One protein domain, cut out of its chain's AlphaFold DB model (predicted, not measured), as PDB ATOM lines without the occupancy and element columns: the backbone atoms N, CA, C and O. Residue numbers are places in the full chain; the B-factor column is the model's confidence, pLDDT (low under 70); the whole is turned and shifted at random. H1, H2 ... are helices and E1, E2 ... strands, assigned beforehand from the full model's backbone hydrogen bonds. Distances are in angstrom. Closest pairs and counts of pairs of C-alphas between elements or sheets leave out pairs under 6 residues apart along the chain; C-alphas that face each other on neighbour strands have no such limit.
ATOM      1  N   HIS A  18      66.936  35.840   9.617       38.22
ATOM      2  CA  HIS A  18      67.904  36.050  10.676       38.22
ATOM      3  C   HIS A  18      69.203  35.438  10.198       38.22
ATOM      4  O   HIS A  18      69.243  34.214  10.140       38.22
ATOM      5  N   ALA A  19      70.253  36.227   9.961       35.88
ATOM      6  CA  ALA A  19      71.563  35.653  10.200       35.88
ATOM      7  C   ALA A  19      71.524  35.247  11.682       35.88
ATOM      8  O   ALA A  19      71.164  36.050  12.538       35.88
ATOM      9  N   ASP A  20      71.698  33.976  11.997       40.38
ATOM     10  CA  ASP A  20      71.897  33.575  13.384       40.38
ATOM     11  C   ASP A  20      73.401  33.428  13.565       40.38
ATOM     12  O   ASP A  20      74.141  33.175  12.605       40.38
ATOM     13  N   GLN A  21      73.870  33.597  14.802       43.84
ATOM     14  CA  GLN A  21      75.193  33.104  15.163       43.84
ATOM     15  C   GLN A  21      75.302  31.686  14.599       43.84
ATOM     16  O   GLN A  21      74.346  30.922  14.780       43.84
ATOM     17  N   PRO A  22      76.392  31.305  13.910       45.84
ATOM     18  CA  PRO A  22      76.573  29.905  13.561       45.84
ATOM     19  C   PRO A  22      76.289  29.091  14.828       45.84
ATOM     20  O   PRO A  22      76.904  29.365  15.858       45.84
ATOM     21  N   ALA A  23      75.253  28.241  14.779       50.59
ATOM     22  CA  ALA A  23      74.544  27.701  15.940       50.59
ATOM     23  C   ALA A  23      75.458  26.798  16.778       50.59
ATOM     24  O   ALA A  23      75.424  25.570  16.695       50.59
ATOM     25  N   ALA A  24      76.338  27.432  17.542       64.62
ATOM     26  CA  ALA A  24      77.470  26.800  18.174       64.62
ATOM     27  C   ALA A  24      77.439  27.155  19.661       64.62
ATOM     28  O   ALA A  24      76.946  26.360  20.452       64.62
ATOM     29  N   VAL A  25      77.838  28.359  20.075       76.94
ATOM     30  CA  VAL A  25      77.927  28.695  21.506       76.94
ATOM     31  C   VAL A  25      77.258  30.029  21.834       76.94
ATOM     32  O   VAL A  25      77.447  31.012  21.127       76.94
ATOM     33  N   ALA A  26      76.506  30.066  22.934       79.75
ATOM     34  CA  ALA A  26      76.057  31.292  23.582       79.75
ATOM     35  C   ALA A  26      77.035  31.671  24.701       79.75
ATOM     36  O   ALA A  26      77.617  30.795  25.348       79.75
ATOM     37  N   TRP A  27      77.183  32.966  24.970       86.00
ATOM     38  CA  TRP A  27      78.007  33.452  26.072       86.00
ATOM     39  C   TRP A  27      77.325  34.575  26.857       86.00
ATOM     40  O   TRP A  27      76.517  35.333  26.323       86.00
ATOM     41  N   GLN A  28      77.651  34.677  28.146       86.12
ATOM     42  CA  GLN A  28      77.128  35.692  29.055       86.12
ATOM     43  C   GLN A  28      78.221  36.169  30.013       86.12
ATOM     44  O   GLN A  28      78.915  35.370  30.635       86.12
ATOM     45  N   ILE A  29      78.340  37.486  30.185       89.31
ATOM     46  CA  ILE A  29      79.228  38.081  31.191       89.31
ATOM     47  C   ILE A  29      78.593  37.897  32.575       89.31
ATOM     48  O   ILE A  29      77.517  38.437  32.838       89.31
ATOM     49  N   LEU A  30      79.263  37.145  33.447       91.62
ATOM     50  CA  LEU A  30      78.864  36.930  34.839       91.62
ATOM     51  C   LEU A  30      79.367  38.054  35.743       91.62
ATOM     52  O   LEU A  30      78.613  38.611  36.538       91.62
ATOM     53  N   GLU A  31      80.642  38.403  35.593       94.56
ATOM     54  CA  GLU A  31      81.312  39.417  36.403       94.56
ATOM     55  C   GLU A  31      82.155  40.305  35.495       94.56
ATOM     56  O   GLU A  31      82.856  39.804  34.620       94.56
ATOM     57  N   ALA A  32      82.089  41.619  35.693       94.75
ATOM     58  CA  ALA A  32      82.979  42.568  35.036       94.75
ATOM     59  C   ALA A  32      83.040  43.877  35.826       94.75
ATOM     60  O   ALA A  32      82.022  44.339  36.359       94.75
ATOM     61  N   GLY A  33      84.220  44.499  35.861       94.31
ATOM     62  CA  GLY A  33      84.362  45.853  36.384       94.31
ATOM     63  C   GLY A  33      83.520  46.839  35.567       94.31
ATOM     64  O   GLY A  33      83.511  46.787  34.338       94.31
ATOM     65  N   LYS A  34      82.777  47.725  36.238       95.44
ATOM     66  CA  LYS A  34      81.922  48.724  35.569       95.44
ATOM     67  C   LYS A  34      82.650  50.025  35.264       95.44
ATOM     68  O   LYS A  34      82.308  50.685  34.290       95.44
ATOM     69  N   GLU A  35      83.656  50.363  36.053       97.06
ATOM     70  CA  GLU A  35      84.504  51.534  35.865       97.06
ATOM     71  C   GLU A  35      85.885  51.301  36.480       97.06
ATOM     72  O   GLU A  35      86.046  50.440  37.350       97.06
ATOM     73  N   GLY A  36      86.869  52.077  36.036       97.06
ATOM     74  CA  GLY A  36      88.224  52.033  36.572       97.06
ATOM     75  C   GLY A  36      89.162  53.029  35.897       97.06
ATOM     76  O   GLY A  36      88.732  53.936  35.181       97.06
ATOM     77  N   VAL A  37      90.460  52.859  36.147       97.06
ATOM     78  CA  VAL A  37      91.533  53.684  35.580       97.06
ATOM     79  C   VAL A  37      92.425  52.794  34.727       97.06
ATOM     80  O   VAL A  37      92.889  51.763  35.200       97.06
ATOM     81  N   ALA A  38      92.638  53.197  33.480       95.81
ATOM     82  CA  ALA A  38      93.507  52.550  32.515       95.81
ATOM     83  C   ALA A  38      94.951  53.027  32.681       95.81
ATOM     84  O   ALA A  38      95.211  54.226  32.855       95.81
ATOM     85  N   GLN A  39      95.893  52.106  32.537       94.50
ATOM     86  CA  GLN A  39      97.309  52.394  32.376       94.50
ATOM     87  C   GLN A  39      97.717  52.073  30.941       94.50
ATOM     88  O   GLN A  39      97.334  51.057  30.380       94.50
ATOM     89  N   ALA A  40      98.507  52.951  30.325       92.50
ATOM     90  CA  ALA A  40      98.989  52.691  28.975       92.50
ATOM     91  C   ALA A  40      99.943  51.484  28.964       92.50
ATOM     92  O   ALA A  40     100.935  51.473  29.697       92.50
ATOM     93  N   GLY A  41      99.693  50.535  28.065       92.94
ATOM     94  CA  GLY A  41     100.525  49.348  27.849       92.94
ATOM     95  C   GLY A  41      99.902  48.067  28.406       92.94
ATOM     96  O   GLY A  41      98.733  48.046  28.761       92.94
ATOM     97  N   ASN A  42     100.687  46.986  28.441       93.25
ATOM     98  CA  ASN A  42     100.258  45.722  29.045       93.25
ATOM     99  C   ASN A  42     100.418  45.804  30.566       93.25
ATOM    100  O   ASN A  42     101.526  46.053  31.055       93.25
ATOM    101  N   THR A  43      99.350  45.535  31.305       93.56
ATOM    102  CA  THR A  43      99.359  45.502  32.767       93.56
ATOM    103  C   THR A  43      99.288  44.058  33.273       93.56
ATOM    104  O   THR A  43      98.626  43.214  32.666       93.56
ATOM    105  N   PRO A  44      99.977  43.703  34.377       91.62
ATOM    106  CA  PRO A  44      99.831  42.377  34.965       91.62
ATOM    107  C   PRO A  44      98.384  42.141  35.413       91.62
ATOM    108  O   PRO A  44      97.946  42.684  36.426       91.62
ATOM    109  N   GLY A  45      97.662  41.297  34.681       88.88
ATOM    110  CA  GLY A  45      96.288  40.936  34.997       88.88
ATOM    111  C   GLY A  45      95.197  41.728  34.272       88.88
ATOM    112  O   GLY A  45      94.022  41.488  34.573       88.88
ATOM    113  N   GLY A  46      95.562  42.637  33.363       94.12
ATOM    114  CA  GLY A  46      94.644  43.558  32.693       94.12
ATOM    115  C   GLY A  46      94.262  44.777  33.544       94.12
ATOM    116  O   GLY A  46      94.221  44.715  34.774       94.12
ATOM    117  N   ASP A  47      93.895  45.876  32.881       96.25
ATOM    118  CA  ASP A  47      93.263  47.044  33.511       96.25
ATOM    119  C   ASP A  47      91.873  46.700  34.070       96.25
ATOM    120  O   ASP A  47      91.361  47.360  34.979       96.25
ATOM    121  N   THR A  48      91.236  45.673  33.504       97.25
ATOM    122  CA  THR A  48      89.993  45.080  33.996       97.25
ATOM    123  C   THR A  48      89.907  43.603  33.631       97.25
ATOM    124  O   THR A  48      90.652  43.096  32.791       97.25
ATOM    125  N   ARG A  49      88.971  42.901  34.273       96.94
ATOM    126  CA  ARG A  49      88.712  41.478  34.062       96.94
ATOM    127  C   ARG A  49      87.231  41.219  33.868       96.94
ATOM    128  O   ARG A  49      86.396  41.887  34.482       96.94
ATOM    129  N   LEU A  50      86.922  40.219  33.050       95.69
ATOM    130  CA  LEU A  50      85.564  39.739  32.827       95.69
ATOM    131  C   LEU A  50      85.499  38.216  32.957       95.69
ATOM    132  O   LEU A  50      86.260  37.490  32.323       95.69
ATOM    133  N   LEU A  51      84.573  37.727  33.774       97.00
ATOM    134  CA  LEU A  51      84.240  36.312  33.850       97.00
ATOM    135  C   LEU A  51      83.062  36.044  32.919       97.00
ATOM    136  O   LEU A  51      81.991  36.629  33.092       97.00
ATOM    137  N   VAL A  52      83.255  35.164  31.944       94.75
ATOM    138  CA  VAL A  52      82.251  34.865  30.920       94.75
ATOM    139  C   VAL A  52      81.868  33.402  30.995       94.75
ATOM    140  O   VAL A  52      82.736  32.534  30.969       94.75
ATOM    141  N   GLN A  53      80.569  33.136  31.089       93.12
ATOM    142  CA  GLN A  53      79.986  31.806  31.009       93.12
ATOM    143  C   GLN A  53      79.620  31.473  29.570       93.12
ATOM    144  O   GLN A  53      79.122  32.328  28.843       93.12
ATOM    145  N   PHE A  54      79.806  30.213  29.201       90.50
ATOM    146  CA  PHE A  54      79.449  29.648  27.913       90.50
ATOM    147  C   PHE A  54      78.399  28.555  28.087       90.50
ATOM    148  O   PHE A  54      78.428  27.784  29.050       90.50
ATOM    149  N   SER A  55      77.484  28.467  27.131       86.06
ATOM    150  CA  SER A  55      76.495  27.396  27.036       86.06
ATOM    151  C   SER A  55      76.256  27.030  25.573       86.06
ATOM    152  O   SER A  55      76.448  27.880  24.702       86.06
ATOM    153  N   PRO A  56      75.812  25.799  25.261       79.31
ATOM    154  CA  PRO A  56      75.337  25.494  23.916       79.31
ATOM    155  C   PRO A  56      74.219  26.461  23.521       79.31
ATOM    156  O   PRO A  56      73.401  26.838  24.364       79.31
ATOM    157  N   TRP A  57      74.191  26.865  22.252       68.38
ATOM    158  CA  TRP A  57      73.137  27.744  21.743       68.38
ATOM    159  C   TRP A  57      71.773  27.036  21.703       68.38
ATOM    160  O   TRP A  57      70.784  27.560  22.213       68.38
ATOM    161  N   ASP A  58      71.723  25.818  21.149       68.12
ATOM    162  CA  ASP A  58      70.525  24.970  21.172       68.12
ATOM    163  C   ASP A  58      70.650  23.941  22.302       68.12
ATOM    164  O   ASP A  58      71.531  23.085  22.287       68.12
ATOM    165  N   LEU A  59      69.732  23.965  23.269       61.50
ATOM    166  CA  LEU A  59      69.686  22.963  24.344       61.50
ATOM    167  C   LEU A  59      69.399  21.540  23.828       61.50
ATOM    168  O   LEU A  59      69.600  20.570  24.555       61.50
ATOM    169  N   ARG A  60      68.933  21.394  22.580       61.41
ATOM    170  CA  ARG A  60      68.795  20.100  21.891       61.41
ATOM    171  C   ARG A  60      70.115  19.604  21.307       61.41
ATOM    172  O   ARG A  60      70.172  18.463  20.851       61.41
ATOM    173  N   GLN A  61      71.163  20.423  21.300       65.00
ATOM    174  CA  GLN A  61      72.492  20.019  20.868       65.00
ATOM    175  C   GLN A  61      73.065  19.023  21.877       65.00
ATOM    176  O   GLN A  61      73.350  19.354  23.023       65.00
ATOM    177  N   LEU A  62      73.201  17.768  21.449       68.75
ATOM    178  CA  LEU A  62      73.650  16.674  22.316       68.75
ATOM    179  C   LEU A  62      75.178  16.529  22.353       68.75
ATOM    180  O   LEU A  62      75.711  15.896  23.264       68.75
ATOM    181  N   SER A  63      75.881  17.102  21.374       80.31
ATOM    182  CA  SER A  63      77.335  16.995  21.246       80.31
ATOM    183  C   SER A  63      78.047  18.133  21.984       80.31
ATOM    184  O   SER A  63      77.681  19.291  21.795       80.31
ATOM    185  N   PRO A  64      79.082  17.833  22.788       88.56
ATOM    186  CA  PRO A  64      80.008  18.831  23.304       88.56
ATOM    187  C   PRO A  64      80.669  19.666  22.203       88.56
ATOM    188  O   PRO A  64      80.989  19.168  21.119       88.56
ATOM    189  N   LEU A  65      80.933  20.924  22.534       90.06
ATOM    190  CA  LEU A  65      81.563  21.910  21.670       90.06
ATOM    191  C   LEU A  65      82.905  22.321  22.246       90.06
ATOM    192  O   LEU A  65      83.011  22.609  23.433       90.06
ATOM    193  N   LEU A  66      83.931  22.379  21.413       92.81
ATOM    194  CA  LEU A  66      85.220  22.929  21.802       92.81
ATOM    195  C   LEU A  66      85.281  24.384  21.349       92.81
ATOM    196  O   LEU A  66      85.236  24.649  20.152       92.81
ATOM    197  N   VAL A  67      85.401  25.301  22.303       93.75
ATOM    198  CA  VAL A  67      85.699  26.715  22.069       93.75
ATOM    199  C   VAL A  67      87.210  26.877  22.153       93.75
ATOM    200  O   VAL A  67      87.803  26.553  23.180       93.75
ATOM    201  N   LEU A  68      87.840  27.344  21.084       94.94
ATOM    202  CA  LEU A  68      89.273  27.584  20.993       94.94
ATOM    203  C   LEU A  68      89.527  29.087  20.886       94.94
ATOM    204  O   LEU A  68      89.030  29.752  19.977       94.94
ATOM    205  N   PHE A  69      90.359  29.606  21.782       94.38
ATOM    206  CA  PHE A  69      90.830  30.982  21.753       94.38
ATOM    207  C   PHE A  69      92.261  30.989  21.220       94.38
ATOM    208  O   PHE A  69      93.210  30.673  21.936       94.38
ATOM    209  N   ARG A  70      92.436  31.275  19.925       85.00
ATOM    210  CA  ARG A  70      93.752  31.110  19.280       85.00
ATOM    211  C   ARG A  70      94.813  32.045  19.844       85.00
ATOM    212  O   ARG A  70      95.953  31.622  19.995       85.00
ATOM    213  N   ASN A  71      94.431  33.292  20.098       90.44
ATOM    214  CA  ASN A  71      95.292  34.376  20.555       90.44
ATOM    215  C   ASN A  71      94.463  35.366  21.380       90.44
ATOM    216  O   ASN A  71      93.233  35.309  21.377       90.44
ATOM    217  N   CYS A  72      95.135  36.316  22.028       95.19
ATOM    218  CA  CYS A  72      94.455  37.527  22.466       95.19
ATOM    219  C   CYS A  72      93.865  38.260  21.260       95.19
ATOM    220  O   CYS A  72      94.469  38.282  20.186       95.19
ATOM    221  N   GLY A  73      92.714  38.884  21.456       93.94
ATOM    222  CA  GLY A  73      92.193  39.848  20.509       93.94
ATOM    223  C   GLY A  73      92.854  41.206  20.708       93.94
ATOM    224  O   GLY A  73      93.098  41.615  21.846       93.94
ATOM    225  N   GLU A  74      93.131  41.906  19.616       94.44
ATOM    226  CA  GLU A  74      93.705  43.249  19.619       94.44
ATOM    227  C   GLU A  74      92.957  44.144  18.632       94.44
ATOM    228  O   GLU A  74      92.312  43.677  17.691       94.44
ATOM    229  N   ASP A  75      93.038  45.446  18.880       90.94
ATOM    230  CA  ASP A  75      92.547  46.467  17.963       90.94
ATOM    231  C   ASP A  75      93.236  46.351  16.588       90.94
ATOM    232  O   ASP A  75      94.428  46.030  16.548       90.94
ATOM    233  N   PRO A  76      92.540  46.621  15.469       87.88
ATOM    234  CA  PRO A  76      93.130  46.473  14.144       87.88
ATOM    235  C   PRO A  76      94.405  47.300  13.943       87.88
ATOM    236  O   PRO A  76      94.565  48.403  14.475       87.88
ATOM    237  N   ARG A 111      93.672  45.365  24.095       96.44
ATOM    238  CA  ARG A 111      93.918  43.929  24.012       96.44
ATOM    239  C   ARG A 111      92.992  43.194  24.970       96.44
ATOM    240  O   ARG A 111      92.756  43.679  26.069       96.44
ATOM    241  N   ILE A 112      92.463  42.046  24.564       96.69
ATOM    242  CA  ILE A 112      91.674  41.149  25.413       96.69
ATOM    243  C   ILE A 112      92.237  39.730  25.325       96.69
ATOM    244  O   ILE A 112      92.337  39.155  24.243       96.69
ATOM    245  N   CYS A 113      92.616  39.160  26.463       97.44
ATOM    246  CA  CYS A 113      93.266  37.856  26.553       97.44
ATOM    247  C   CYS A 113      92.458  36.906  27.442       97.44
ATOM    248  O   CYS A 113      92.148  37.273  28.574       97.44
ATOM    249  N   PRO A 114      92.145  35.682  26.996       97.00
ATOM    250  CA  PRO A 114      91.591  34.661  27.871       97.00
ATOM    251  C   PRO A 114      92.694  34.078  28.761       97.00
ATOM    252  O   PRO A 114      93.842  33.945  28.343       97.00
ATOM    253  N   GLN A 115      92.345  33.663  29.977       95.69
ATOM    254  CA  GLN A 115      93.257  32.909  30.848       95.69
ATOM    255  C   GLN A 115      93.345  31.414  30.495       95.69
ATOM    256  O   GLN A 115      94.135  30.687  31.094       95.69
ATOM    257  N   ALA A 116      92.536  30.948  29.541       94.31
ATOM    258  CA  ALA A 116      92.555  29.585  29.030       94.31
ATOM    259  C   ALA A 116      92.521  29.593  27.497       94.31
ATOM    260  O   ALA A 116      91.728  30.317  26.903       94.31
ATOM    261  N   ASP A 117      93.331  28.745  26.862       94.56
ATOM    262  CA  ASP A 117      93.397  28.636  25.395       94.56
ATOM    263  C   ASP A 117      92.172  27.936  24.793       94.56
ATOM    264  O   ASP A 117      91.896  28.064  23.602       94.56
ATOM    265  N   ALA A 118      91.438  27.156  25.592       96.00
ATOM    266  CA  ALA A 118      90.252  26.446  25.140       96.00
ATOM    267  C   ALA A 118      89.288  26.120  26.286       96.00
ATOM    268  O   ALA A 118      89.683  26.003  27.445       96.00
ATOM    269  N   LEU A 119      88.020  25.911  25.935       95.56
ATOM    270  CA  LEU A 119      86.951  25.480  26.827       95.56
ATOM    271  C   LEU A 119      86.129  24.379  26.150       95.56
ATOM    272  O   LEU A 119      85.715  24.524  25.003       95.56
ATOM    273  N   LEU A 120      85.850  23.289  26.868       93.62
ATOM    274  CA  LEU A 120      84.905  22.271  26.406       93.62
ATOM    275  C   LEU A 120      83.513  22.573  26.964       93.62
ATOM    276  O   LEU A 120      83.263  22.403  28.159       93.62
ATOM    277  N   VAL A 121      82.607  22.987  26.085       91.81
ATOM    278  CA  VAL A 121      81.225  23.307  26.414       91.81
ATOM    279  C   VAL A 121      80.356  22.056  26.284       91.81
ATOM    280  O   VAL A 121      80.165  21.526  25.192       91.81
ATOM    281  N   SER A 122      79.844  21.544  27.401       89.19
ATOM    282  CA  SER A 122      79.044  20.317  27.466       89.19
ATOM    283  C   SER A 122      77.580  20.619  27.814       89.19
ATOM    284  O   SER A 122      77.332  21.250  28.845       89.19
ATOM    285  N   PRO A 123      76.600  20.104  27.045       82.38
ATOM    286  CA  PRO A 123      75.177  20.391  27.264       82.38
ATOM    287  C   PRO A 123      74.633  19.871  28.599       82.38
ATOM    288  O   PRO A 123      73.717  20.457  29.163       82.38
ATOM    289  N   ASN A 124      75.234  18.809  29.139       83.56
ATOM    290  CA  ASN A 124      74.785  18.156  30.372       83.56
ATOM    291  C   ASN A 124      75.678  18.455  31.587       83.56
ATOM    292  O   ASN A 124      75.566  17.780  32.610       83.56
ATOM    293  N   SER A 125      76.615  19.402  31.481       83.44
ATOM    294  CA  SER A 125      77.509  19.701  32.601       83.44
ATOM    295  C   SER A 125      76.804  20.561  33.649       83.44
ATOM    296  O   SER A 125      76.227  21.600  33.341       83.44
ATOM    297  N   THR A 126      76.905  20.137  34.909       78.31
ATOM    298  CA  THR A 126      76.467  20.909  36.081       78.31
ATOM    299  C   THR A 126      77.540  21.879  36.578       78.31
ATOM    300  O   THR A 126      77.261  22.707  37.441       78.31
ATOM    301  N   ALA A 127      78.777  21.755  36.088       81.75
ATOM    302  CA  ALA A 127      79.866  22.655  36.439       81.75
ATOM    303  C   ALA A 127      79.786  23.950  35.606       81.75
ATOM    304  O   ALA A 127      79.446  23.876  34.418       81.75
ATOM    305  N   PRO A 128      80.133  25.119  36.182       80.50
ATOM    306  CA  PRO A 128      80.236  26.369  35.436       80.50
ATOM    307  C   PRO A 128      81.272  26.247  34.317       80.50
ATOM    308  O   PRO A 128      82.434  25.927  34.562       80.50
ATOM    309  N   GLN A 129      80.849  26.502  33.085       93.00
ATOM    310  CA  GLN A 129      81.707  26.489  31.902       93.00
ATOM    311  C   GLN A 129      82.087  27.933  31.608       93.00
ATOM    312  O   GLN A 129      81.383  28.626  30.882       93.00
ATOM    313  N   GLN A 130      83.132  28.416  32.275       95.62
ATOM    314  CA  GLN A 130      83.466  29.836  32.319       95.62
ATOM    315  C   GLN A 130      84.946  30.090  32.046       95.62
ATOM    316  O   GLN A 130      85.796  29.283  32.417       95.62
ATOM    317  N   VAL A 131      85.247  31.232  31.430       96.75
ATOM    318  CA  VAL A 131      86.612  31.700  31.154       96.75
ATOM    319  C   VAL A 131      86.753  33.122  31.678       96.75
ATOM    320  O   VAL A 131      85.867  33.958  31.491       96.75
ATOM    321  N   LEU A 132      87.861  33.382  32.366       97.56
ATOM    322  CA  LEU A 132      88.259  34.721  32.777       97.56
ATOM    323  C   LEU A 132      89.056  35.360  31.638       97.56
ATOM    324  O   LEU A 132      89.998  34.746  31.139       97.56
ATOM    325  N   PHE A 133      88.697  36.580  31.253       97.81
ATOM    326  CA  PHE A 133      89.462  37.384  30.309       97.81
ATOM    327  C   PHE A 133      90.016  38.623  30.998       97.81
ATOM    328  O   PHE A 133      89.380  39.200  31.883       97.81
ATOM    329  N   GLU A 134      91.189  39.038  30.551       97.88
ATOM    330  CA  GLU A 134      91.899  40.238  30.970       97.88
ATOM    331  C   GLU A 134      91.865  41.241  29.818       97.88
ATOM    332  O   GLU A 134      92.078  40.858  28.668       97.88
ATOM    333  N   VAL A 135      91.556  42.504  30.107       97.50
ATOM    334  CA  VAL A 135      91.507  43.577  29.106       97.50
ATOM    335  C   VAL A 135      92.531  44.639  29.465       97.50
ATOM    336  O   VAL A 135      92.472  45.195  30.558       97.50
ATOM    337  N   ASP A 136      93.420  44.943  28.525       97.06
ATOM    338  CA  ASP A 136      94.408  46.013  28.613       97.06
ATOM    339  C   ASP A 136      94.058  47.157  27.659       97.06
ATOM    340  O   ASP A 136      93.697  46.957  26.494       97.06
ATOM    341  N   PHE A 137      94.240  48.379  28.135       96.06
ATOM    342  CA  PHE A 137      94.096  49.612  27.383       96.06
ATOM    343  C   PHE A 137      95.467  50.138  26.971       96.06
ATOM    344  O   PHE A 137      96.011  51.107  27.505       96.06
ATOM    345  N   LEU A 138      96.008  49.500  25.939       95.44
ATOM    346  CA  LEU A 138      97.352  49.739  25.421       95.44
ATOM    347  C   LEU A 138      97.628  51.209  25.068       95.44
ATOM    348  O   LEU A 138      98.760  51.680  25.209       95.44
ATOM    349  N   ARG A 139      96.604  51.958  24.638       92.69
ATOM    350  CA  ARG A 139      96.695  53.403  24.392       92.69
ATOM    351  C   ARG A 139      95.557  54.153  25.060       92.69
ATOM    352  O   ARG A 139      94.386  53.857  24.848       92.69
ATOM    353  N   LEU A 140      95.914  55.229  25.757       91.62
ATOM    354  CA  LEU A 140      94.931  56.133  26.340       91.62
ATOM    355  C   LEU A 140      94.323  57.031  25.259       91.62
ATOM    356  O   LEU A 140      94.996  57.889  24.684       91.62
ATOM    357  N   VAL A 141      93.037  56.835  24.996       88.12
ATOM    358  CA  VAL A 141      92.244  57.570  24.006       88.12
ATOM    359  C   VAL A 141      90.974  58.137  24.650       88.12
ATOM    360  O   VAL A 141      90.635  57.816  25.784       88.12
ATOM    361  N   ASN A 142      90.283  59.044  23.957       87.00
ATOM    362  CA  ASN A 142      89.042  59.663  24.446       87.00
ATOM    363  C   ASN A 142      87.856  59.257  23.562       87.00
ATOM    364  O   ASN A 142      87.223  60.106  22.933       87.00
ATOM    365  N   GLU A 143      87.583  57.958  23.485       84.94
ATOM    366  CA  GLU A 143      86.595  57.381  22.572       84.94
ATOM    367  C   GLU A 143      85.954  56.102  23.133       84.94
ATOM    368  O   GLU A 143      86.309  55.628  24.214       84.94
ATOM    369  N   GLY A 144      84.952  55.591  22.416       84.12
ATOM    370  CA  GLY A 144      84.407  54.256  22.656       84.12
ATOM    371  C   GLY A 144      85.307  53.201  22.014       84.12
ATOM    372  O   GLY A 144      85.726  53.365  20.872       84.12
ATOM    373  N   LEU A 145      85.576  52.131  22.749       87.06
ATOM    374  CA  LEU A 145      86.407  50.990  22.382       87.06
ATOM    375  C   LEU A 145      85.567  49.717  22.442       87.06
ATOM    376  O   LEU A 145      84.728  49.571  23.335       87.06
ATOM    377  N   SER A 146      85.813  48.798  21.507       86.25
ATOM    378  CA  SER A 146      85.113  47.516  21.439       86.25
ATOM    379  C   SER A 146      86.121  46.375  21.477       86.25
ATOM    380  O   SER A 146      86.315  45.736  20.440       86.25
ATOM    381  N   PRO A 147      86.798  46.128  22.621       90.94
ATOM    382  CA  PRO A 147      87.635  44.955  22.751       90.94
ATOM    383  C   PRO A 147      86.887  43.691  22.359       90.94
ATOM    384  O   PRO A 147      85.778  43.435  22.830       90.94
ATOM    385  N   ARG A 148      87.508  42.936  21.463       88.56
ATOM    386  CA  ARG A 148      86.932  41.775  20.806       88.56
ATOM    387  C   ARG A 148      87.950  40.658  20.751       88.56
ATOM    388  O   ARG A 148      89.115  40.913  20.476       88.56
ATOM    389  N   ILE A 149      87.480  39.434  20.933       89.69
ATOM    390  CA  ILE A 149      88.215  38.213  20.617       89.69
ATOM    391  C   ILE A 149      87.333  37.289  19.783       89.69
ATOM    392  O   ILE A 149      86.160  37.099  20.103       89.69
ATOM    393  N   ASP A 150      87.902  36.721  18.725       86.75
ATOM    394  CA  ASP A 150      87.236  35.700  17.919       86.75
ATOM    395  C   ASP A 150      87.475  34.315  18.514       86.75
ATOM    396  O   ASP A 150      88.592  33.962  18.905       86.75
ATOM    397  N   MET A 151      86.399  33.538  18.607       88.69
ATOM    398  CA  MET A 151      86.392  32.210  19.205       88.69
ATOM    399  C   MET A 151      86.053  31.182  18.140       88.69
ATOM    400  O   MET A 151      84.970  31.212  17.556       88.69
ATOM    401  N   ASP A 152      86.953  30.234  17.927       88.00
ATOM    402  CA  ASP A 152      86.726  29.141  16.992       88.00
ATOM    403  C   ASP A 152      85.978  28.014  17.686       88.00
ATOM    404  O   ASP A 152      86.431  27.489  18.704       88.00
ATOM    405  N   ILE A 153      84.839  27.617  17.131       85.31
ATOM    406  CA  ILE A 153      84.005  26.566  17.701       85.31
ATOM    407  C   ILE A 153      84.093  25.317  16.844       85.31
ATOM    408  O   ILE A 153      83.931  25.367  15.627       85.31
ATOM    409  N   TYR A 154      84.293  24.176  17.492       85.62
ATOM    410  CA  TYR A 154      84.352  22.875  16.845       85.62
ATOM    411  C   TYR A 154      83.327  21.924  17.450       85.62
ATOM    412  O   TYR A 154      83.228  21.788  18.672       85.62
ATOM    413  N   ASN A 155      82.613  21.202  16.590       84.44
ATOM    414  CA  ASN A 155      81.842  20.038  17.011       84.44
ATOM    415  C   ASN A 155      82.799  18.894  17.378       84.44
ATOM    416  O   ASN A 155      83.530  18.387  16.521       84.44
ATOM    417  N   VAL A 156      82.794  18.465  18.643       86.06
ATOM    418  CA  VAL A 156      83.661  17.365  19.082       86.06
ATOM    419  C   VAL A 156      83.007  16.032  18.740       86.06
ATOM    420  O   VAL A 156      81.877  15.753  19.147       86.06
ATOM    421  N   SER A 157      83.709  15.190  17.980       83.25
ATOM    422  CA  SER A 157      83.145  13.920  17.526       83.25
ATOM    423  C   SER A 157      82.960  12.935  18.688       83.25
ATOM    424  O   SER A 157      83.739  12.898  19.642       83.25
ATOM    425  N   ALA A 158      81.964  12.050  18.586       84.31
ATOM    426  CA  ALA A 158      81.781  10.975  19.563       84.31
ATOM    427  C   ALA A 158      83.004  10.039  19.648       84.31
ATOM    428  O   ALA A 158      83.233   9.420  20.688       84.31
ATOM    429  N   ALA A 159      83.788   9.919  18.571       86.25
ATOM    430  CA  ALA A 159      85.038   9.166  18.569       86.25
ATOM    431  C   ALA A 159      86.110   9.864  19.417       86.25
ATOM    432  O   ALA A 159      86.756   9.211  20.233       86.25
ATOM    433  N   ASP A 160      86.241  11.185  19.298       87.31
ATOM    434  CA  ASP A 160      87.230  11.956  20.056       87.31
ATOM    435  C   ASP A 160      86.883  12.039  21.541       87.31
ATOM    436  O   ASP A 160      87.763  11.911  22.390       87.31
ATOM    437  N   LEU A 161      85.594  12.125  21.877       85.38
ATOM    438  CA  LEU A 161      85.136  12.057  23.267       85.38
ATOM    439  C   LEU A 161      85.441  10.698  23.918       85.38
ATOM    440  O   LEU A 161      85.738  10.637  25.111       85.38
ATOM    441  N   LYS A 162      85.430   9.598  23.148       89.94
ATOM    442  CA  LYS A 162      85.803   8.260  23.651       89.94
ATOM    443  C   LYS A 162      87.291   8.132  23.971       89.94
ATOM    444  O   LYS A 162      87.641   7.299  24.806       89.94
ATOM    445  N   LEU A 163      88.147   8.947  23.351       89.69
ATOM    446  CA  LEU A 163      89.588   8.963  23.621       89.69
ATOM    447  C   LEU A 163      89.934   9.599  24.978       89.69
ATOM    448  O   LEU A 163      91.068   9.454  25.423       89.69
ATOM    449  N   LYS A 164      88.971  10.255  25.651       84.81
ATOM    450  CA  LYS A 164      89.152  10.932  26.951       84.81
ATOM    451  C   LYS A 164      90.313  11.937  26.960       84.81
ATOM    452  O   LYS A 164      91.012  12.067  27.961       84.81
ATOM    453  N   LEU A 165      90.503  12.624  25.838       89.62
ATOM    454  CA  LEU A 165      91.504  13.677  25.700       89.62
ATOM    455  C   LEU A 165      91.180  14.852  26.631       89.62
ATOM    456  O   LEU A 165      90.006  15.167  26.851       89.62
ATOM    457  N   SER A 166      92.213  15.516  27.150       92.75
ATOM    458  CA  SER A 166      92.042  16.789  27.854       92.75
ATOM    459  C   SER A 166      91.558  17.886  26.895       92.75
ATOM    460  O   SER A 166      91.686  17.771  25.671       92.75
ATOM    461  N   THR A 167      91.028  18.988  27.431       92.81
ATOM    462  CA  THR A 167      90.626  20.144  26.613       92.81
ATOM    463  C   THR A 167      91.808  20.704  25.814       92.81
ATOM    464  O   THR A 167      91.649  21.052  24.647       92.81
ATOM    465  N   GLU A 168      93.016  20.702  26.379       92.81
ATOM    466  CA  GLU A 168      94.253  21.138  25.718       92.81
ATOM    467  C   GLU A 168      94.712  20.168  24.617       92.81
ATOM    468  O   GLU A 168      95.313  20.570  23.617       92.81
ATOM    469  N   GLU A 169      94.470  18.867  24.782       94.19
ATOM    470  CA  GLU A 169      94.736  17.860  23.750       94.19
ATOM    471  C   GLU A 169      93.752  17.976  22.583       94.19
ATOM    472  O   GLU A 169      94.174  17.948  21.423       94.19
ATOM    473  N   LEU A 170      92.465  18.191  22.876       93.38
ATOM    474  CA  LEU A 170      91.459  18.508  21.862       93.38
ATOM    475  C   LEU A 170      91.821  19.804  21.128       93.38
ATOM    476  O   LEU A 170      91.885  19.808  19.902       93.38
ATOM    477  N   ALA A 171      92.163  20.869  21.855       93.50
ATOM    478  CA  ALA A 171      92.601  22.142  21.285       93.50
ATOM    479  C   ALA A 171      93.764  21.965  20.302       93.50
ATOM    480  O   ALA A 171      93.693  22.449  19.175       93.50
ATOM    481  N   ARG A 172      94.810  21.217  20.678       92.69
ATOM    482  CA  ARG A 172      95.946  20.925  19.783       92.69
ATOM    483  C   ARG A 172      95.529  20.172  18.523       92.69
ATOM    484  O   ARG A 172      96.066  20.446  17.453       92.69
ATOM    485  N   ARG A 173      94.575  19.246  18.631       90.88
ATOM    486  CA  ARG A 173      94.092  18.447  17.499       90.88
ATOM    487  C   ARG A 173      93.213  19.239  16.530       90.88
ATOM    488  O   ARG A 173      93.285  19.010  15.323       90.88
ATOM    489  N   TYR A 174      92.391  20.145  17.051       88.62
ATOM    490  CA  TYR A 174      91.450  20.939  16.262       88.62
ATOM    491  C   TYR A 174      92.039  22.260  15.750       88.62
ATOM    492  O   TYR A 174      91.549  22.774  14.753       88.62
ATOM    493  N   ARG A 175      93.132  22.771  16.338       86.62
ATOM    494  CA  ARG A 175      93.756  24.067  15.982       86.62
ATOM    495  C   ARG A 175      94.047  24.257  14.487       86.62
ATOM    496  O   ARG A 175      93.990  25.379  13.998       86.62
ATOM    497  N   ASN A 176      94.358  23.175  13.773       82.12
ATOM    498  CA  ASN A 176      94.680  23.212  12.341       82.12
ATOM    499  C   ASN A 176      93.501  22.802  11.445       82.12
ATOM    500  O   ASN A 176      93.675  22.661  10.238       82.12
ATOM    501  N   GLN A 177      92.325  22.563  12.022       80.56
ATOM    502  CA  GLN A 177      91.111  22.230  11.284       80.56
ATOM    503  C   GLN A 177      90.271  23.498  11.065       80.56
ATOM    504  O   GLN A 177      90.305  24.403  11.910       80.56
ATOM    505  N   PRO A 178      89.492  23.568   9.973       68.94
ATOM    506  CA  PRO A 178      88.489  24.611   9.798       68.94
ATOM    507  C   PRO A 178      87.471  24.570  10.949       68.94
ATOM    508  O   PRO A 178      86.962  23.487  11.264       68.94
ATOM    509  N   PRO A 179      87.190  25.702  11.616       76.44
ATOM    510  CA  PRO A 179      86.192  25.732  12.671       76.44
ATOM    511  C   PRO A 179      84.783  25.506  12.111       76.44
ATOM    512  O   PRO A 179      84.463  25.896  10.992       76.44
ATOM    513  N   SER A 180      83.914  24.897  12.920       71.12
ATOM    514  CA  SER A 180      82.472  24.810  12.645       71.12
ATOM    515  C   SER A 180      81.768  26.161  12.811       71.12
ATOM    516  O   SER A 180      80.615  26.316  12.419       71.12
ATOM    517  N   ALA A 181      82.416  27.128  13.450       72.19
ATOM    518  CA  ALA A 181      81.929  28.486  13.601       72.19
ATOM    519  C   ALA A 181      83.066  29.387  14.074       72.19
ATOM    520  O   ALA A 181      83.889  28.943  14.869       72.19
ATOM    521  N   SER A 182      83.055  30.657  13.682       75.25
ATOM    522  CA  SER A 182      83.796  31.694  14.397       75.25
ATOM    523  C   SER A 182      82.782  32.607  15.076       75.25
ATOM    524  O   SER A 182      81.881  33.128  14.418       75.25
ATOM    525  N   VAL A 183      82.860  32.716  16.401       75.81
ATOM    526  CA  VAL A 183      81.926  33.499  17.214       75.81
ATOM    527  C   VAL A 183      82.704  34.615  17.909       75.81
ATOM    528  O   VAL A 183      83.620  34.320  18.678       75.81
ATOM    529  N   PRO A 184      82.350  35.890  17.691       79.50
ATOM    530  CA  PRO A 184      82.988  36.995  18.385       79.50
ATOM    531  C   PRO A 184      82.483  37.099  19.830       79.50
ATOM    532  O   PRO A 184      81.290  36.954  20.123       79.50
ATOM    533  N   LEU A 185      83.396  37.413  20.743       84.62
ATOM    534  CA  LEU A 185      83.092  37.967  22.056       84.62
ATOM    535  C   LEU A 185      83.542  39.421  22.046       84.62
ATOM    536  O   LEU A 185      84.737  39.707  22.069       84.62
ATOM    537  N   SER A 186      82.568  40.326  22.024       84.38
ATOM    538  CA  SER A 186      82.785  41.771  21.977       84.38
ATOM    539  C   SER A 186      82.269  42.415  23.261       84.38
ATOM    540  O   SER A 186      81.135  42.190  23.683       84.38
ATOM    541  N   VAL A 187      83.103  43.240  23.886       88.56
ATOM    542  CA  VAL A 187      82.754  44.071  25.042       88.56
ATOM    543  C   VAL A 187      82.981  45.534  24.715       88.56
ATOM    544  O   VAL A 187      83.765  45.859  23.831       88.56
ATOM    545  N   HIS A 188      82.298  46.435  25.418       88.00
ATOM    546  CA  HIS A 188      82.352  47.859  25.105       88.00
ATOM    547  C   HIS A 188      82.815  48.668  26.309       88.00
ATOM    548  O   HIS A 188      82.277  48.539  27.413       88.00
ATOM    549  N   TYR A 189      83.780  49.551  26.059       90.75
ATOM    550  CA  TYR A 189      84.327  50.470  27.046       90.75
ATOM    551  C   TYR A 189      84.386  51.884  26.498       90.75
ATOM    552  O   TYR A 189      84.756  52.105  25.353       90.75
ATOM    553  N   ARG A 190      84.076  52.874  27.326       90.00
ATOM    554  CA  ARG A 190      84.315  54.279  27.013       90.00
ATOM    555  C   ARG A 190      85.509  54.748  27.806       90.00
ATOM    556  O   ARG A 190      85.479  54.676  29.030       90.00
ATOM    557  N   MET A 191      86.497  55.298  27.115       90.19
ATOM    558  CA  MET A 191      87.663  55.882  27.750       90.19
ATOM    559  C   MET A 191      87.580  57.408  27.761       90.19
ATOM    560  O   MET A 191      87.214  58.044  26.769       90.19
ATOM    561  N   SER A 192      87.888  58.015  28.905       91.12
ATOM    562  CA  SER A 192      87.967  59.461  29.060       91.12
ATOM    563  C   SER A 192      89.024  59.844  30.086       91.12
ATOM    564  O   SER A 192      88.883  59.578  31.281       91.12
ATOM    565  N   ARG A 193      90.082  60.515  29.617       91.50
ATOM    566  CA  ARG A 193      91.190  61.013  30.451       91.50
ATOM    567  C   ARG A 193      91.806  59.912  31.325       91.50
ATOM    568  O   ARG A 193      92.059  60.131  32.503       91.50
ATOM    569  N   GLY A 194      91.994  58.727  30.746       92.81
ATOM    570  CA  GLY A 194      92.530  57.559  31.443       92.81
ATOM    571  C   GLY A 194      91.524  56.815  32.324       92.81
ATOM    572  O   GLY A 194      91.846  55.736  32.783       92.81
ATOM    573  N   ASN A 195      90.305  57.316  32.530       96.44
ATOM    574  CA  ASN A 195      89.246  56.523  33.157       96.44
ATOM    575  C   ASN A 195      88.523  55.705  32.094       96.44
ATOM    576  O   ASN A 195      88.327  56.192  30.977       96.44
ATOM    577  N   TRP A 196      88.082  54.506  32.446       95.56
ATOM    578  CA  TRP A 196      87.243  53.678  31.595       95.56
ATOM    579  C   TRP A 196      85.922  53.356  32.292       95.56
ATOM    580  O   TRP A 196      85.855  53.263  33.515       95.56
ATOM    581  N   VAL A 197      84.867  53.193  31.498       94.88
ATOM    582  CA  VAL A 197      83.547  52.719  31.937       94.88
ATOM    583  C   VAL A 197      83.100  51.628  30.977       94.88
ATOM    584  O   VAL A 197      83.214  51.812  29.768       94.88
ATOM    585  N   MET A 198      82.596  50.511  31.496       92.81
ATOM    586  CA  MET A 198      82.007  49.422  30.717       92.81
ATOM    587  C   MET A 198      80.493  49.609  30.597       92.81
ATOM    588  O   MET A 198      79.828  50.021  31.549       92.81
ATOM    589  N   GLY A 199      79.919  49.250  29.456       87.00
ATOM    590  CA  GLY A 199      78.479  49.332  29.244       87.00
ATOM    591  C   GLY A 199      78.029  48.528  28.039       87.00
ATOM    592  O   GLY A 199      78.832  47.877  27.374       87.00
ATOM    593  N   ASP A 200      76.731  48.580  27.751       77.31
ATOM    594  CA  ASP A 200      76.243  48.146  26.447       77.31
ATOM    595  C   ASP A 200      76.737  49.102  25.344       77.31
ATOM    596  O   ASP A 200      77.224  50.209  25.609       77.31
TER     597      ASP A 200
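This is residues 18 to 76 and 111 to 200 of the 641 residues of an uncharacterized protein of Methylobacter sp (UniProt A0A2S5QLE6). Two strongly twisted four-strand sheets, E1 E3 E7 E5 and E6 E4 E8 E9, curl round one core as a flattened, incompletely closed barrel, open between E9 and E1. A small sheet, E2 E11 E10, extends it at one end, while H2 packs across E6 and E4 toward the other end, with H1 beyond. The printed part has 149 residues with two named helices and eleven named strands, in the order E1 E2 E3 E4 E5 E6 E7 E8 H1 H2 E9 E10 E11; each sheet is antiparallel and the class is mostly strand. The whole is compact, with a radius of gyration of the C-alphas of 16.4 A, yet elongated, spanning 53 by 31 by 28 A.

The first sheet has E1, residues 25 to 32, 20.0 A, beginning at C-alpha 25 (77.927, 28.695, 21.506); E3, 48 to 56, 26.5 A; E7, 130 to 136, 19.9 A; and E5, 111 to 114. The second has E6, 118 to 121; E4, 65 to 68; E8, 148 to 155, 22.6 A; and E9, 181 to 186, 15.7 A. The third has E2, 35 to 37; E10, 188 to 192; and E11, 195 to 199, ending at C-alpha 199 (78.479, 49.332, 29.244). H1 is residues 158 to 162; H2 is 167 to 174, 10.4 A.

In the first sheet, N 28 and O 53 of E1 and E3 are 2.9 A apart, N 133 and O 50 of E7 and E3 2.8 A, and N 113 and O 134 of E5 and E7 2.8 A. Residues 73 to 74 pair antiparallel with residues 111 to 112 of E5. The closest C-alphas of E5 and E8, Ile 112 and Ile 149, are 6.6 A apart. In the second sheet, N 67 and O 119 of E4 and E6 are 2.8 A apart, N 154 and O 66 of E8 and E4 2.9 A, and N 183 and O 151 of E9 and E8 2.8 A. The closest C-alphas of E1 and E9, Val 25 and Val 183, are 7.6 A apart. H2 is on this sheet at a height of 8.8 A, only just over E6 and E4, with 3 C-alphas falling on each; on the local plane it runs across the strands, at 84 degrees to E4. The closest C-alphas of H2 and E6, Thr 167 and Leu 120, are 6.1 A apart. H1 is on no sheet and only just apart from H2, at 8.0 A. E1 runs on into E2 at 67 degrees, and E9 into E10 at 31 degrees. E10 and E11 form a hairpin, with N 190 and O 197 2.8 A apart; N 36 and O 196 of E2 and E11 are 3.0 A apart. In H1 and H2 every O i to N i+4 pair is within hydrogen-bond range.

The C-alphas farthest apart, of Ala 159 and Arg 193, are 53.5 A apart. Residues 77 to 110 are not printed; C-alphas 76 and 111 are 10.2 A apart across the cut. The link from E7 to E8, 11 residues, is long. The mean pLDDT of the printed part is 86.7; residues 18 to 24, 57 to 62 and 178 are under 70.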